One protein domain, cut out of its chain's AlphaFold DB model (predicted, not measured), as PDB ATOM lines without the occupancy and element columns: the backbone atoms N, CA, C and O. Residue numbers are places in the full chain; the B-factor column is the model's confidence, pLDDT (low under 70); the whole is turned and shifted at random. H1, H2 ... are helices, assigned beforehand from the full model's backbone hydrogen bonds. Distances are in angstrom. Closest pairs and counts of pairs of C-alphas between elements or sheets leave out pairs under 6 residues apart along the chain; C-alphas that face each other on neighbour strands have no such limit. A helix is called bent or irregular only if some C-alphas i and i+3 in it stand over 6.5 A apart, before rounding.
ATOM      1  N   GLY A 175     -23.044 -20.827 -14.458       93.69
ATOM      2  CA  GLY A 175     -21.618 -21.131 -14.328       93.69
ATOM      3  C   GLY A 175     -21.189 -21.723 -12.976       93.69
ATOM      4  O   GLY A 175     -21.909 -21.709 -11.981       93.69
ATOM      5  N   SER A 176     -19.953 -22.224 -12.921       93.69
ATOM      6  CA  SER A 176     -19.415 -22.951 -11.757       93.69
ATOM      7  C   SER A 176     -19.264 -22.098 -10.492       93.69
ATOM      8  O   SER A 176     -19.292 -22.620  -9.377       93.69
ATOM      9  N   SER A 177     -19.124 -20.778 -10.642       96.38
ATOM     10  CA  SER A 177     -19.080 -19.858  -9.500       96.38
ATOM     11  C   SER A 177     -20.436 -19.766  -8.794       96.38
ATOM     12  O   SER A 177     -20.464 -19.656  -7.568       96.38
ATOM     13  N   PHE A 178     -21.543 -19.853  -9.542       96.75
ATOM     14  CA  PHE A 178     -22.886 -19.952  -8.971       96.75
ATOM     15  C   PHE A 178     -23.054 -21.282  -8.242       96.75
ATOM     16  O   PHE A 178     -23.421 -21.278  -7.069       96.75
ATOM     17  N   GLU A 179     -22.693 -22.399  -8.887       95.56
ATOM     18  CA  GLU A 179     -22.786 -23.734  -8.278       95.56
ATOM     19  C   GLU A 179     -22.059 -23.795  -6.931       95.56
ATOM     20  O   GLU A 179     -22.595 -24.305  -5.948       95.56
ATOM     21  N   ARG A 180     -20.846 -23.233  -6.867       96.69
ATOM     22  CA  ARG A 180     -20.044 -23.197  -5.641       96.69
ATOM     23  C   ARG A 180     -20.659 -22.299  -4.564       96.69
ATOM     24  O   ARG A 180     -20.641 -22.662  -3.390       96.69
ATOM     25  N   LEU A 181     -21.189 -21.130  -4.939       98.19
ATOM     26  CA  LEU A 181     -21.851 -20.222  -3.997       98.19
ATOM     27  C   LEU A 181     -23.111 -20.864  -3.404       98.19
ATOM     28  O   LEU A 181     -23.276 -20.849  -2.184       98.19
ATOM     29  N   ALA A 182     -23.951 -21.459  -4.257       97.69
ATOM     30  CA  ALA A 182     -25.164 -22.164  -3.855       97.69
ATOM     31  C   ALA A 182     -24.838 -23.364  -2.956       97.69
ATOM     32  O   ALA A 182     -25.418 -23.484  -1.882       97.69
ATOM     33  N   TRP A 183     -23.848 -24.188  -3.329       97.62
ATOM     34  CA  TRP A 183     -23.376 -25.317  -2.517       97.62
ATOM     35  C   TRP A 183     -22.998 -24.892  -1.095       97.62
ATOM     36  O   TRP A 183     -23.527 -25.427  -0.125       97.62
ATOM     37  N   LYS A 184     -22.126 -23.885  -0.960       98.00
ATOM     38  CA  LYS A 184     -21.691 -23.404   0.359       98.00
ATOM     39  C   LYS A 184     -22.846 -22.870   1.198       98.00
ATOM     40  O   LYS A 184     -22.858 -23.072   2.407       98.00
ATOM     41  N   ALA A 185     -23.781 -22.167   0.561       98.38
ATOM     42  CA  ALA A 185     -24.929 -21.608   1.253       98.38
ATOM     43  C   ALA A 185     -25.889 -22.709   1.726       98.38
ATOM     44  O   ALA A 185     -26.336 -22.655   2.863       98.38
ATOM     45  N   ILE A 186     -26.130 -23.734   0.903       98.06
ATOM     46  CA  ILE A 186     -26.932 -24.911   1.269       98.06
ATOM     47  C   ILE A 186     -26.323 -25.625   2.478       98.06
ATOM     48  O   ILE A 186     -27.019 -25.823   3.467       98.06
ATOM     49  N   VAL A 187     -25.012 -25.899   2.458       97.62
ATOM     50  CA  VAL A 187     -24.316 -26.522   3.600       97.62
ATOM     51  C   VAL A 187     -24.381 -25.640   4.854       97.62
ATOM     52  O   VAL A 187     -24.511 -26.139   5.969       97.62
ATOM     53  N   ALA A 188     -24.310 -24.313   4.706       98.12
ATOM     54  CA  ALA A 188     -24.452 -23.403   5.839       98.12
ATOM     55  C   ALA A 188     -25.851 -23.462   6.471       98.12
ATOM     56  O   ALA A 188     -25.950 -23.396   7.695       98.12
ATOM     57  N   ILE A 189     -26.904 -23.608   5.658       98.25
ATOM     58  CA  ILE A 189     -28.277 -23.764   6.152       98.25
ATOM     59  C   ILE A 189     -28.496 -25.146   6.774       98.25
ATOM     60  O   ILE A 189     -29.082 -25.193   7.847       98.25
ATOM     61  N   ASP A 190     -27.927 -26.224   6.217       97.25
ATOM     62  CA  ASP A 190     -27.963 -27.554   6.854       97.25
ATOM     63  C   ASP A 190     -27.425 -27.496   8.299       97.25
ATOM     64  O   ASP A 190     -28.035 -28.004   9.237       97.25
ATOM     65  N   HIS A 191     -26.286 -26.829   8.512       96.94
ATOM     66  CA  HIS A 191     -25.731 -26.671   9.857       96.94
ATOM     67  C   HIS A 191     -26.535 -25.707  10.744       96.94
ATOM     68  O   HIS A 191     -26.591 -25.907  11.958       96.94
ATOM     69  N   LEU A 192     -27.148 -24.666  10.171       97.75
ATOM     70  CA  LEU A 192     -28.008 -23.747  10.920       97.75
ATOM     71  C   LEU A 192     -29.285 -24.447  11.410       97.75
ATOM     72  O   LEU A 192     -29.692 -24.234  12.550       97.75
ATOM     73  N   GLU A 193     -29.882 -25.311  10.589       97.38
ATOM     74  CA  GLU A 193     -31.015 -26.153  10.982       97.38
ATOM     75  C   GLU A 193     -30.629 -27.130  12.093       97.38
ATOM     76  O   GLU A 193     -31.338 -27.238  13.090       97.38
ATOM     77  N   ARG A 194     -29.451 -27.758  12.000       96.25
ATOM     78  CA  ARG A 194     -28.940 -28.603  13.089       96.25
ATOM     79  C   ARG A 194     -28.757 -27.845  14.399       96.25
ATOM     80  O   ARG A 194     -29.049 -28.406  15.446       96.25
ATOM     81  N   LEU A 195     -28.303 -26.587  14.374       96.56
ATOM     82  CA  LEU A 195     -28.252 -25.771  15.594       96.56
ATOM     83  C   LEU A 195     -29.647 -25.549  16.182       96.56
ATOM     84  O   LEU A 195     -29.816 -25.645  17.396       96.56
ATOM     85  N   LEU A 196     -30.636 -25.271  15.331       97.38
ATOM     86  CA  LEU A 196     -32.019 -25.109  15.765       97.38
ATOM     87  C   LEU A 196     -32.527 -26.389  16.437       97.38
ATOM     88  O   LEU A 196     -32.992 -26.320  17.570       97.38
ATOM     89  N   TRP A 197     -32.396 -27.541  15.780       96.62
ATOM     90  CA  TRP A 197     -32.894 -28.823  16.297       96.62
ATOM     91  C   TRP A 197     -32.122 -29.325  17.516       96.62
ATOM     92  O   TRP A 197     -32.711 -29.968  18.378       96.62
ATOM     93  N   HIS A 198     -30.835 -28.993  17.625       95.38
ATOM     94  CA  HIS A 198     -30.022 -29.358  18.780       95.38
ATOM     95  C   HIS A 198     -30.358 -28.507  20.010       95.38
ATOM     96  O   HIS A 198     -30.484 -29.044  21.100       95.38
ATOM     97  N   TYR A 199     -30.537 -27.186  19.872       95.88
ATOM     98  CA  TYR A 199     -30.684 -26.292  21.033       95.88
ATOM     99  C   TYR A 199     -32.130 -25.915  21.383       95.88
ATOM    100  O   TYR A 199     -32.418 -25.647  22.551       95.88
ATOM    101  N   ARG A 200     -33.065 -25.908  20.423       96.56
ATOM    102  CA  ARG A 200     -34.483 -25.598  20.691       96.56
ATOM    103  C   ARG A 200     -35.146 -26.541  21.705       96.56
ATOM    104  O   ARG A 200     -35.881 -26.014  22.544       96.56
ATOM    105  N   PRO A 201     -34.885 -27.866  21.720       95.88
ATOM    106  CA  PRO A 201     -35.459 -28.766  22.723       95.88
ATOM    107  C   PRO A 201     -35.044 -28.418  24.158       95.88
ATOM    108  O   PRO A 201     -35.761 -28.759  25.100       95.88
ATOM    109  N   TYR A 202     -33.905 -27.739  24.315       95.81
ATOM    110  CA  TYR A 202     -33.337 -27.338  25.600       95.81
ATOM    111  C   TYR A 202     -33.507 -25.841  25.885       95.81
ATOM    112  O   TYR A 202     -32.967 -25.343  26.866       95.81
ATOM    113  N   SER A 203     -34.240 -25.096  25.052       94.75
ATOM    114  CA  SER A 203     -34.509 -23.675  25.288       94.75
ATOM    115  C   SER A 203     -35.799 -23.498  26.096       94.75
ATOM    116  O   SER A 203     -36.834 -24.038  25.696       94.75
ATOM    117  N   PRO A 204     -35.805 -22.687  27.175       91.12
ATOM    118  CA  PRO A 204     -37.040 -22.336  27.877       91.12
ATOM    119  C   PRO A 204     -37.984 -21.492  27.005       91.12
ATOM    120  O   PRO A 204     -39.195 -21.511  27.211       91.12
ATOM    121  N   ASP A 205     -37.447 -20.778  26.007       93.12
ATOM    122  CA  ASP A 205     -38.211 -20.017  25.016       93.12
ATOM    123  C   ASP A 205     -37.940 -20.566  23.604       93.12
ATOM    124  O   ASP A 205     -36.932 -20.248  22.958       93.12
ATOM    125  N   LYS A 206     -38.850 -21.414  23.112       93.94
ATOM    126  CA  LYS A 206     -38.781 -21.994  21.760       93.94
ATOM    127  C   LYS A 206     -38.957 -20.937  20.661       93.94
ATOM    128  O   LYS A 206     -38.372 -21.071  19.586       93.94
ATOM    129  N   SER A 207     -39.718 -19.871  20.927       95.50
ATOM    130  CA  SER A 207     -39.952 -18.783  19.967       95.50
ATOM    131  C   SER A 207     -38.668 -18.000  19.696       95.50
ATOM    132  O   SER A 207     -38.360 -17.664  18.548       95.50
ATOM    133  N   LYS A 208     -37.853 -17.794  20.738       96.06
ATOM    134  CA  LYS A 208     -36.524 -17.190  20.603       96.06
ATOM    135  C   LYS A 208     -35.602 -18.012  19.698       96.06
ATOM    136  O   LYS A 208     -34.901 -17.426  18.879       96.06
ATOM    137  N   ALA A 209     -35.626 -19.344  19.802       96.94
ATOM    138  CA  ALA A 209     -34.842 -20.221  18.927       96.94
ATOM    139  C   ALA A 209     -35.266 -20.093  17.451       96.94
ATOM    140  O   ALA A 209     -34.412 -19.953  16.576       96.94
ATOM    141  N   ASN A 210     -36.578 -20.064  17.183       96.69
ATOM    142  CA  ASN A 210     -37.117 -19.870  15.831       96.69
ATOM    143  C   ASN A 210     -36.737 -18.491  15.265       96.69
ATOM    144  O   ASN A 210     -36.200 -18.396  14.166       96.69
ATOM    145  N   SER A 211     -36.910 -17.433  16.062       97.75
ATOM    146  CA  SER A 211     -36.543 -16.065  15.669       97.75
ATOM    147  C   SER A 211     -35.049 -15.942  15.349       97.75
ATOM    148  O   SER A 211     -34.660 -15.237  14.418       97.75
ATOM    149  N   LEU A 212     -34.201 -16.644  16.108       97.81
ATOM    150  CA  LEU A 212     -32.760 -16.686  15.884       97.81
ATOM    151  C   LEU A 212     -32.415 -17.375  14.557       97.81
ATOM    152  O   LEU A 212     -31.583 -16.871  13.800       97.81
ATOM    153  N   PHE A 213     -33.073 -18.499  14.260       98.38
ATOM    154  CA  PHE A 213     -32.923 -19.198  12.985       98.38
ATOM    155  C   PHE A 213     -33.279 -18.287  11.805       98.38
ATOM    156  O   PHE A 213     -32.441 -18.086  10.922       98.38
ATOM    157  N   ASP A 214     -34.464 -17.672  11.828       98.31
ATOM    158  CA  ASP A 214     -34.936 -16.798  10.747       98.31
ATOM    159  C   ASP A 214     -34.003 -15.593  10.558       98.31
ATOM    160  O   ASP A 214     -33.618 -15.243   9.435       98.31
ATOM    161  N   GLN A 215     -33.541 -14.996  11.662       98.50
ATOM    162  CA  GLN A 215     -32.579 -13.900  11.629       98.50
ATOM    163  C   GLN A 215     -31.281 -14.299  10.909       98.50
ATOM    164  O   GLN A 215     -30.798 -13.556  10.046       98.50
ATOM    165  N   TYR A 216     -30.686 -15.446  11.253       98.69
ATOM    166  CA  TYR A 216     -29.439 -15.887  10.625       98.69
ATOM    167  C   TYR A 216     -29.630 -16.364   9.190       98.69
ATOM    168  O   TYR A 216     -28.775 -16.060   8.357       98.69
ATOM    169  N   LEU A 217     -30.753 -17.012   8.872       98.69
ATOM    170  CA  LEU A 217     -31.121 -17.357   7.500       98.69
ATOM    171  C   LEU A 217     -31.122 -16.103   6.613       98.69
ATOM    172  O   LEU A 217     -30.443 -16.076   5.584       98.69
ATOM    173  N   HIS A 218     -31.795 -15.031   7.042       98.56
ATOM    174  CA  HIS A 218     -31.859 -13.776   6.288       98.56
ATOM    175  C   HIS A 218     -30.515 -13.040   6.203       98.56
ATOM    176  O   HIS A 218     -30.166 -12.510   5.140       98.56
ATOM    177  N   LYS A 219     -29.719 -13.022   7.283       98.69
ATOM    178  CA  LYS A 219     -28.365 -12.440   7.256       98.69
ATOM    179  C   LYS A 219     -27.453 -13.199   6.281       98.69
ATOM    180  O   LYS A 219     -26.785 -12.574   5.457       98.69
ATOM    181  N   ILE A 220     -27.459 -14.535   6.322       98.75
ATOM    182  CA  ILE A 220     -26.675 -15.385   5.411       98.75
ATOM    183  C   ILE A 220     -27.141 -15.182   3.969       98.75
ATOM    184  O   ILE A 220     -26.308 -14.942   3.097       98.75
ATOM    185  N   ALA A 221     -28.452 -15.204   3.715       98.75
ATOM    186  CA  ALA A 221     -29.037 -14.945   2.401       98.75
ATOM    187  C   ALA A 221     -28.599 -13.583   1.832       98.75
ATOM    188  O   ALA A 221     -28.181 -13.490   0.677       98.75
ATOM    189  N   THR A 222     -28.581 -12.539   2.667       98.75
ATOM    190  CA  THR A 222     -28.098 -11.203   2.286       98.75
ATOM    191  C   THR A 222     -26.621 -11.229   1.882       98.75
ATOM    192  O   THR A 222     -26.264 -10.727   0.814       98.75
ATOM    193  N   CYS A 223     -25.757 -11.863   2.682       98.69
ATOM    194  CA  CYS A 223     -24.345 -12.021   2.328       98.69
ATOM    195  C   CYS A 223     -24.160 -12.830   1.038       98.69
ATOM    196  O   CYS A 223     -23.328 -12.465   0.208       98.69
ATOM    197  N   VAL A 224     -24.939 -13.899   0.836       98.69
ATOM    198  CA  VAL A 224     -24.912 -14.717  -0.387       98.69
ATOM    199  C   VAL A 224     -25.268 -13.868  -1.609       98.69
ATOM    200  O   VAL A 224     -24.491 -13.844  -2.565       98.69
ATOM    201  N   ARG A 225     -26.368 -13.103  -1.550       98.56
ATOM    202  CA  ARG A 225     -26.798 -12.178  -2.614       98.56
ATOM    203  C   ARG A 225     -25.703 -11.183  -2.994       98.56
ATOM    204  O   ARG A 225     -25.495 -10.897  -4.169       98.56
ATOM    205  N   GLN A 226     -24.972 -10.684  -1.999       98.31
ATOM    206  CA  GLN A 226     -23.894  -9.706  -2.173       98.31
ATOM    207  C   GLN A 226     -22.515 -10.340  -2.445       98.31
ATOM    208  O   GLN A 226     -21.519  -9.620  -2.519       98.31
ATOM    209  N   LYS A 227     -22.420 -11.674  -2.579       97.94
ATOM    210  CA  LYS A 227     -21.157 -12.437  -2.705       97.94
ATOM    211  C   LYS A 227     -20.153 -12.173  -1.568       97.94
ATOM    212  O   LYS A 227     -18.939 -12.257  -1.760       97.94
ATOM    213  N   GLN A 228     -20.651 -11.873  -0.371       98.00
ATOM    214  CA  GLN A 228     -19.856 -11.619   0.828       98.00
ATOM    215  C   GLN A 228     -19.610 -12.896   1.642       98.00
ATOM    216  O   GLN A 228     -20.350 -13.878   1.572       98.00
ATOM    217  N   LYS A 229     -18.550 -12.881   2.460       96.62
ATOM    218  CA  LYS A 229     -18.242 -13.973   3.393       96.62
ATOM    219  C   LYS A 229     -19.173 -13.910   4.607       96.62
ATOM    220  O   LYS A 229     -19.247 -12.877   5.259       96.62
ATOM    221  N   TYR A 230     -19.760 -15.043   4.984       97.31
ATOM    222  CA  TYR A 230     -20.675 -15.162   6.129       97.31
ATOM    223  C   TYR A 230     -20.153 -16.077   7.252       97.31
ATOM    224  O   TYR A 230     -20.865 -16.332   8.212       97.31
ATOM    225  N   ASN A 231     -18.897 -16.544   7.201       95.88
ATOM    226  CA  ASN A 231     -18.333 -17.422   8.242       95.88
ATOM    227  C   ASN A 231     -18.381 -16.807   9.655       95.88
ATOM    228  O   ASN A 231     -18.429 -17.538  10.638       95.88
ATOM    229  N   HIS A 232     -18.339 -15.476   9.763       96.12
ATOM    230  CA  HIS A 232     -18.484 -14.780  11.041       96.12
ATOM    231  C   HIS A 232     -19.899 -14.950  11.615       96.12
ATOM    232  O   HIS A 232     -20.020 -15.234  12.799       96.12
ATOM    233  N   LEU A 233     -20.935 -14.894  10.768       98.06
ATOM    234  CA  LEU A 233     -22.326 -15.139  11.153       98.06
ATOM    235  C   LEU A 233     -22.533 -16.572  11.642       98.06
ATOM    236  O   LEU A 233     -23.256 -16.779  12.603       98.06
ATOM    237  N   LEU A 234     -21.869 -17.555  11.024       97.12
ATOM    238  CA  LEU A 234     -21.967 -18.953  11.460       97.12
ATOM    239  C   LEU A 234     -21.411 -19.141  12.878       97.12
ATOM    240  O   LEU A 234     -22.019 -19.822  13.693       97.12
ATOM    241  N   LYS A 235     -20.280 -18.493  13.189       96.00
ATOM    242  CA  LYS A 235     -19.699 -18.501  14.542       96.00
ATOM    243  C   LYS A 235     -20.546 -17.722  15.549       96.00
ATOM    244  O   LYS A 235     -20.606 -18.087  16.715       96.00
ATOM    245  N   GLU A 236     -21.164 -16.627  15.123       97.00
ATOM    246  CA  GLU A 236     -22.079 -15.862  15.972       97.00
ATOM    247  C   GLU A 236     -23.333 -16.688  16.293       97.00
ATOM    248  O   GLU A 236     -23.742 -16.760  17.451       97.00
ATOM    249  N   ALA A 237     -23.881 -17.389  15.293       97.25
ATOM    250  CA  ALA A 237     -25.031 -18.268  15.449       97.25
ATOM    251  C   ALA A 237     -24.755 -19.386  16.455       97.25
ATOM    252  O   ALA A 237     -25.547 -19.568  17.375       97.25
ATOM    253  N   THR A 238     -23.617 -20.083  16.353       95.94
ATOM    254  CA  THR A 238     -23.274 -21.155  17.306       95.94
ATOM    255  C   THR A 238     -23.208 -20.652  18.747       95.94
ATOM    256  O   THR A 238     -23.723 -21.309  19.652       95.94
ATOM    257  N   ILE A 239     -22.641 -19.462  18.971       95.81
ATOM    258  CA  ILE A 239     -22.582 -18.839  20.298       95.81
ATOM    259  C   ILE A 239     -23.988 -18.486  20.798       95.81
ATOM    260  O   ILE A 239     -24.324 -18.811  21.935       95.81
ATOM    261  N   GLN A 240     -24.814 -17.842  19.968       96.94
ATOM    262  CA  GLN A 240     -26.150 -17.409  20.386       96.94
ATOM    263  C   GLN A 240     -27.101 -18.585  20.635       96.94
ATOM    264  O   GLN A 240     -27.844 -18.559  21.613       96.94
ATOM    265  N   PHE A 241     -27.045 -19.641  19.818       96.62
ATOM    266  CA  PHE A 241     -27.838 -20.851  20.043       96.62
ATOM    267  C   PHE A 241     -27.430 -21.576  21.331       96.62
ATOM    268  O   PHE A 241     -28.285 -22.001  22.104       96.62
ATOM    269  N   LYS A 242     -26.131 -21.635  21.641       94.94
ATOM    270  CA  LYS A 242     -25.670 -22.195  22.917       94.94
ATOM    271  C   LYS A 242     -26.175 -21.401  24.126       94.94
ATOM    272  O   LYS A 242     -26.474 -21.985  25.159       94.94
ATOM    273  N   GLN A 243     -26.263 -20.076  24.012       95.38
ATOM    274  CA  GLN A 243     -26.696 -19.196  25.104       95.38
ATOM    275  C   GLN A 243     -28.188 -19.300  25.439       95.38
ATOM    276  O   GLN A 243     -28.585 -18.867  26.519       95.38
ATOM    277  N   ILE A 244     -29.020 -19.811  24.525       95.12
ATOM    278  CA  ILE A 244     -30.458 -19.973  24.784       95.12
ATOM    279  C   ILE A 244     -30.803 -21.318  25.424       95.12
ATOM    280  O   ILE A 244     -31.917 -21.462  25.915       95.12
ATOM    281  N   ALA A 245     -29.883 -22.281  25.434       93.56
ATOM    282  CA  ALA A 245     -30.116 -23.583  26.041       93.56
ATOM    283  C   ALA A 245     -29.963 -23.529  27.568       93.56
ATOM    284  O   ALA A 245     -29.011 -22.943  28.087       93.56
ATOM    285  N   ASP A 246     -30.888 -24.167  28.282       92.75
ATOM    286  CA  ASP A 246     -30.806 -24.396  29.720       92.75
ATOM    287  C   ASP A 246     -29.932 -25.633  29.993       92.75
ATOM    288  O   ASP A 246     -30.340 -26.757  29.681       92.75
ATOM    289  N   PRO A 247     -28.738 -25.464  30.592       87.38
ATOM    290  CA  PRO A 247     -27.831 -26.574  30.867       87.38
ATOM    291  C   PRO A 247     -28.341 -27.528  31.958       87.38
ATOM    292  O   PRO A 247     -27.723 -28.567  32.175       87.38
ATOM    293  N   ASN A 248     -29.425 -27.189  32.665       90.31
ATOM    294  CA  ASN A 248     -29.988 -28.028  33.727       90.31
ATOM    295  C   ASN A 248     -31.000 -29.059  33.210       90.31
ATOM    296  O   ASN A 248     -31.453 -29.907  33.981       90.31
ATOM    297  N   THR A 311     -13.120 -36.219 -19.767       87.69
ATOM    298  CA  THR A 311     -13.451 -34.828 -19.421       87.69
ATOM    299  C   THR A 311     -14.473 -34.761 -18.289       87.69
ATOM    300  O   THR A 311     -14.246 -34.071 -17.296       87.69
ATOM    301  N   ARG A 312     -15.572 -35.530 -18.379       87.00
ATOM    302  CA  ARG A 312     -16.581 -35.584 -17.308       87.00
ATOM    303  C   ARG A 312     -15.992 -36.119 -16.006       87.00
ATOM    304  O   ARG A 312     -16.328 -35.596 -14.946       87.00
ATOM    305  N   ARG A 313     -15.102 -37.114 -16.080       90.62
ATOM    306  CA  ARG A 313     -14.427 -37.689 -14.912       90.62
ATOM    307  C   ARG A 313     -13.553 -36.661 -14.197       90.62
ATOM    308  O   ARG A 313     -13.680 -36.516 -12.986       90.62
ATOM    309  N   ILE A 314     -12.705 -35.930 -14.923       90.06
ATOM    310  CA  ILE A 314     -11.834 -34.896 -14.336       90.06
ATOM    311  C   ILE A 314     -12.684 -33.805 -13.676       90.06
ATOM    312  O   ILE A 314     -12.481 -33.497 -12.502       90.06
ATOM    313  N   THR A 315     -13.690 -33.283 -14.385       87.38
ATOM    314  CA  THR A 315     -14.592 -32.258 -13.837       87.38
ATOM    315  C   THR A 315     -15.355 -32.765 -12.610       87.38
ATOM    316  O   THR A 315     -15.506 -32.025 -11.642       87.38
ATOM    317  N   GLY A 316     -15.806 -34.023 -12.615       88.69
ATOM    318  CA  GLY A 316     -16.480 -34.648 -11.472       88.69
ATOM    319  C   GLY A 316     -15.572 -34.796 -10.248       88.69
ATOM    320  O   GLY A 316     -15.990 -34.475  -9.138       88.69
ATOM    321  N   ILE A 317     -14.309 -35.200 -10.440       91.94
ATOM    322  CA  ILE A 317     -13.317 -35.294  -9.354       91.94
ATOM    323  C   ILE A 317     -13.031 -33.912  -8.761       91.94
ATOM    324  O   ILE A 317     -13.048 -33.764  -7.539       91.94
ATOM    325  N   ILE A 318     -12.815 -32.899  -9.607       90.69
ATOM    326  CA  ILE A 318     -12.597 -31.517  -9.157       90.69
ATOM    327  C   ILE A 318     -13.813 -31.030  -8.362       90.69
ATOM    328  O   ILE A 318     -13.646 -30.501  -7.264       90.69
ATOM    329  N   LYS A 319     -15.033 -31.255  -8.870       90.38
ATOM    330  CA  LYS A 319     -16.273 -30.877  -8.177       90.38
ATOM    331  C   LYS A 319     -16.375 -31.541  -6.804       90.38
ATOM    332  O   LYS A 319     -16.587 -30.833  -5.826       90.38
ATOM    333  N   ARG A 320     -16.133 -32.856  -6.707       92.56
ATOM    334  CA  ARG A 320     -16.131 -33.592  -5.428       92.56
ATOM    335  C   ARG A 320     -15.107 -33.019  -4.445       92.56
ATOM    336  O   ARG A 320     -15.434 -32.805  -3.284       92.56
ATOM    337  N   GLN A 321     -13.885 -32.725  -4.896       92.50
ATOM    338  CA  GLN A 321     -12.854 -32.134  -4.028       92.50
ATOM    339  C   GLN A 321     -13.224 -30.726  -3.547       92.50
ATOM    340  O   GLN A 321     -13.043 -30.416  -2.371       92.50
ATOM    341  N   VAL A 322     -13.767 -29.883  -4.432       93.06
ATOM    342  CA  VAL A 322     -14.249 -28.543  -4.064       93.06
ATOM    343  C   VAL A 322     -15.397 -28.641  -3.065       93.06
ATOM    344  O   VAL A 322     -15.379 -27.911  -2.077       93.06
ATOM    345  N   GLN A 323     -16.346 -29.559  -3.277       94.00
ATOM    346  CA  GLN A 323     -17.463 -29.766  -2.358       94.00
ATOM    347  C   GLN A 323     -16.983 -30.149  -0.960       94.00
ATOM    348  O   GLN A 323     -17.354 -29.467  -0.009       94.00
ATOM    349  N   LEU A 324     -16.095 -31.146  -0.851       92.88
ATOM    350  CA  LEU A 324     -15.519 -31.590   0.425       92.88
ATOM    351  C   LEU A 324     -14.729 -30.476   1.128       92.88
ATOM    352  O   LEU A 324     -14.838 -30.289   2.339       92.88
ATOM    353  N   HIS A 325     -13.935 -29.709   0.374       94.50
ATOM    354  CA  HIS A 325     -13.183 -28.584   0.929       94.50
ATOM    355  C   HIS A 325     -14.108 -27.488   1.474       94.50
ATOM    356  O   HIS A 325     -13.892 -26.969   2.573       94.50
ATOM    357  N   ASP A 326     -15.120 -27.119   0.692       94.88
ATOM    358  CA  ASP A 326     -16.075 -26.076   1.043       94.88
ATOM    359  C   ASP A 326     -16.961 -26.500   2.221       94.88
ATOM    360  O   ASP A 326     -17.141 -25.701   3.139       94.88
ATOM    361  N   GLU A 327     -17.428 -27.751   2.240       93.88
ATOM    362  CA  GLU A 327     -18.168 -28.356   3.353       93.88
ATOM    363  C   GLU A 327     -17.339 -28.296   4.634       93.88
ATOM    364  O   GLU A 327     -17.719 -27.605   5.576       93.88
ATOM    365  N   SER A 328     -16.118 -28.843   4.614       92.06
ATOM    366  CA  SER A 328     -15.189 -28.764   5.748       92.06
ATOM    367  C   SER A 328     -14.910 -27.319   6.189       92.06
ATOM    368  O   SER A 328     -14.724 -27.034   7.375       92.06
ATOM    369  N   SER A 329     -14.877 -26.358   5.258       93.75
ATOM    370  CA  SER A 329     -14.717 -24.943   5.602       93.75
ATOM    371  C   SER A 329     -15.907 -24.342   6.335       93.75
ATOM    372  O   SER A 329     -15.699 -23.409   7.118       93.75
ATOM    373  N   ILE A 330     -17.116 -24.814   6.060       94.50
ATOM    374  CA  ILE A 330     -18.329 -24.387   6.749       94.50
ATOM    375  C   ILE A 330     -18.429 -25.111   8.095       94.50
ATOM    376  O   ILE A 330     -18.488 -24.430   9.122       94.50
ATOM    377  N   SER A 331     -18.309 -26.444   8.111       90.94
ATOM    378  CA  SER A 331     -18.428 -27.292   9.307       90.94
ATOM    379  C   SER A 331     -17.428 -26.920  10.404       90.94
ATOM    380  O   SER A 331     -17.761 -26.948  11.587       90.94
ATOM    381  N   ARG A 332     -16.229 -26.433  10.043       91.12
ATOM    382  CA  ARG A 332     -15.247 -25.884  11.004       91.12
ATOM    383  C   ARG A 332     -15.797 -24.773  11.904       91.12
ATOM    384  O   ARG A 332     -15.257 -24.571  12.987       91.12
ATOM    385  N   SER A 333     -16.826 -24.044  11.474       92.12
ATOM    386  CA  SER A 333     -17.454 -22.991  12.288       92.12
ATOM    387  C   SER A 333     -18.365 -23.550  13.390       92.12
ATOM    388  O   SER A 333     -18.671 -22.819  14.326       92.12
ATOM    389  N   PHE A 334     -18.751 -24.826  13.288       90.75
ATOM    390  CA  PHE A 334     -19.674 -25.531  14.186       90.75
ATOM    391  C   PHE A 334     -18.984 -26.598  15.051       90.75
ATOM    392  O   PHE A 334     -19.616 -27.193  15.922       90.75
ATOM    393  N   LYS A 335     -17.685 -26.836  14.825       84.94
ATOM    394  CA  LYS A 335     -16.900 -27.845  15.542       84.94
ATOM    395  C   LYS A 335     -16.915 -27.596  17.056       84.94
ATOM    396  O   LYS A 335     -16.637 -26.479  17.493       84.94
ATOM    397  N   GLY A 336     -17.183 -28.649  17.833       81.88
ATOM    398  CA  GLY A 336     -17.289 -28.600  19.296       81.88
ATOM    399  C   GLY A 336     -18.620 -28.048  19.817       81.88
ATOM    400  O   GLY A 336     -18.725 -27.745  21.004       81.88
ATOM    401  N   MET A 337     -19.599 -27.857  18.928       84.38
ATOM    402  CA  MET A 337     -20.993 -27.541  19.270       84.38
ATOM    403  C   MET A 337     -21.944 -28.595  18.708       84.38
ATOM    404  O   MET A 337     -22.897 -28.969  19.373       84.38
ATOM    405  N   LEU A 338     -21.675 -29.064  17.487       82.00
ATOM    406  CA  LEU A 338     -22.343 -30.205  16.873       82.00
ATOM    407  C   LEU A 338     -21.295 -31.307  16.691       82.00
ATOM    408  O   LEU A 338     -20.430 -31.178  15.822       82.00
TER     409      LEU A 338
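This is residues 175 to 248 and 311 to 338 of the 445 residues of an uncharacterized protein of Dehalococcoidales bacterium (UniProt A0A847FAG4). Three helices, H1, H2 and H3, stand side by side in a small up-and-down bundle, and a fourth, H4, packs slantwise on H1 alone, with its first residues, 311 to 318, sticking out free of the rest. H1 is the longest helix and the hub, touching the other three. The printed part has 102 residues with four named helices, in the order H1, H2, H3, H4, and no named strand; its class is all helix. It is only just loose, close to compact, with a radius of gyration of the C-alphas of 15.5 A, and its outline is a rod spanning 55 by 26 by 17 A.

H1, residues 176 to 202, begins at C-alpha 176 (-19.415, -22.951, -11.757) and is 40.1 A long from first to last C-alpha. It is irregular, but only just: C-alphas 198 and 201 are 6.7 A apart. H2, residues 206 to 225, is 28.9 A long and begins at C-alpha 206 (-38.781, -21.994, 21.760). H3, residues 231 to 244, is 20.7 A long. H4, residues 311 to 331, is 30.1 A long and ends at C-alpha 331 (-18.428, -27.292, 9.307).

H1, H2 and H3 form a bundle, up and down, each helix running against the one before it. H1 and H2 are a helical hairpin: they touch at a shallow tilt of 11 degrees, opposite ways, and their closest C-alphas, of Arg 200 and Ala 209, are 5.7 A apart. H2 and H3 are a second helical hairpin, touching at a shallow tilt of 3 degrees, opposite ways, closest at the C-alphas of Tyr 216 and Ala 237, 7.0 A. H1 and H3 touch at a shallow tilt of 10 degrees, the same way, closest at the C-alphas of Tyr 199 and Phe 241, 6.2 A. H4 touches H1 with residues 323 to 331 alone, meeting residues 180 to 191 of H1; the closest C-alphas, of Lys 184 and Asp 326, are 6.3 A apart. These two run the same way at a tilt of 35.3 degrees, only just steep. H3 and H4 are close but not clearly touching, with the C-alphas of Asn 231 and Ile 330 at 7.1 A, and H2 and H4 are apart. Every O i to N i+4 pair is within hydrogen-bond range in H2, H3 and H4; in H1, 21 of 23 are.

Without the free residues 311 to 318, the body has 94 residues and spans 47 by 24 by 17 A. Residues 249 to 310 are not printed; C-alphas 248 and 311, on either side of this cut, are 56.1 A apart and are the two farthest apart in the domain. The links from H1 to H2 and from H2 to H3 are tight. The mean pLDDT of the printed part is 94.9, and no printed residue is under 70.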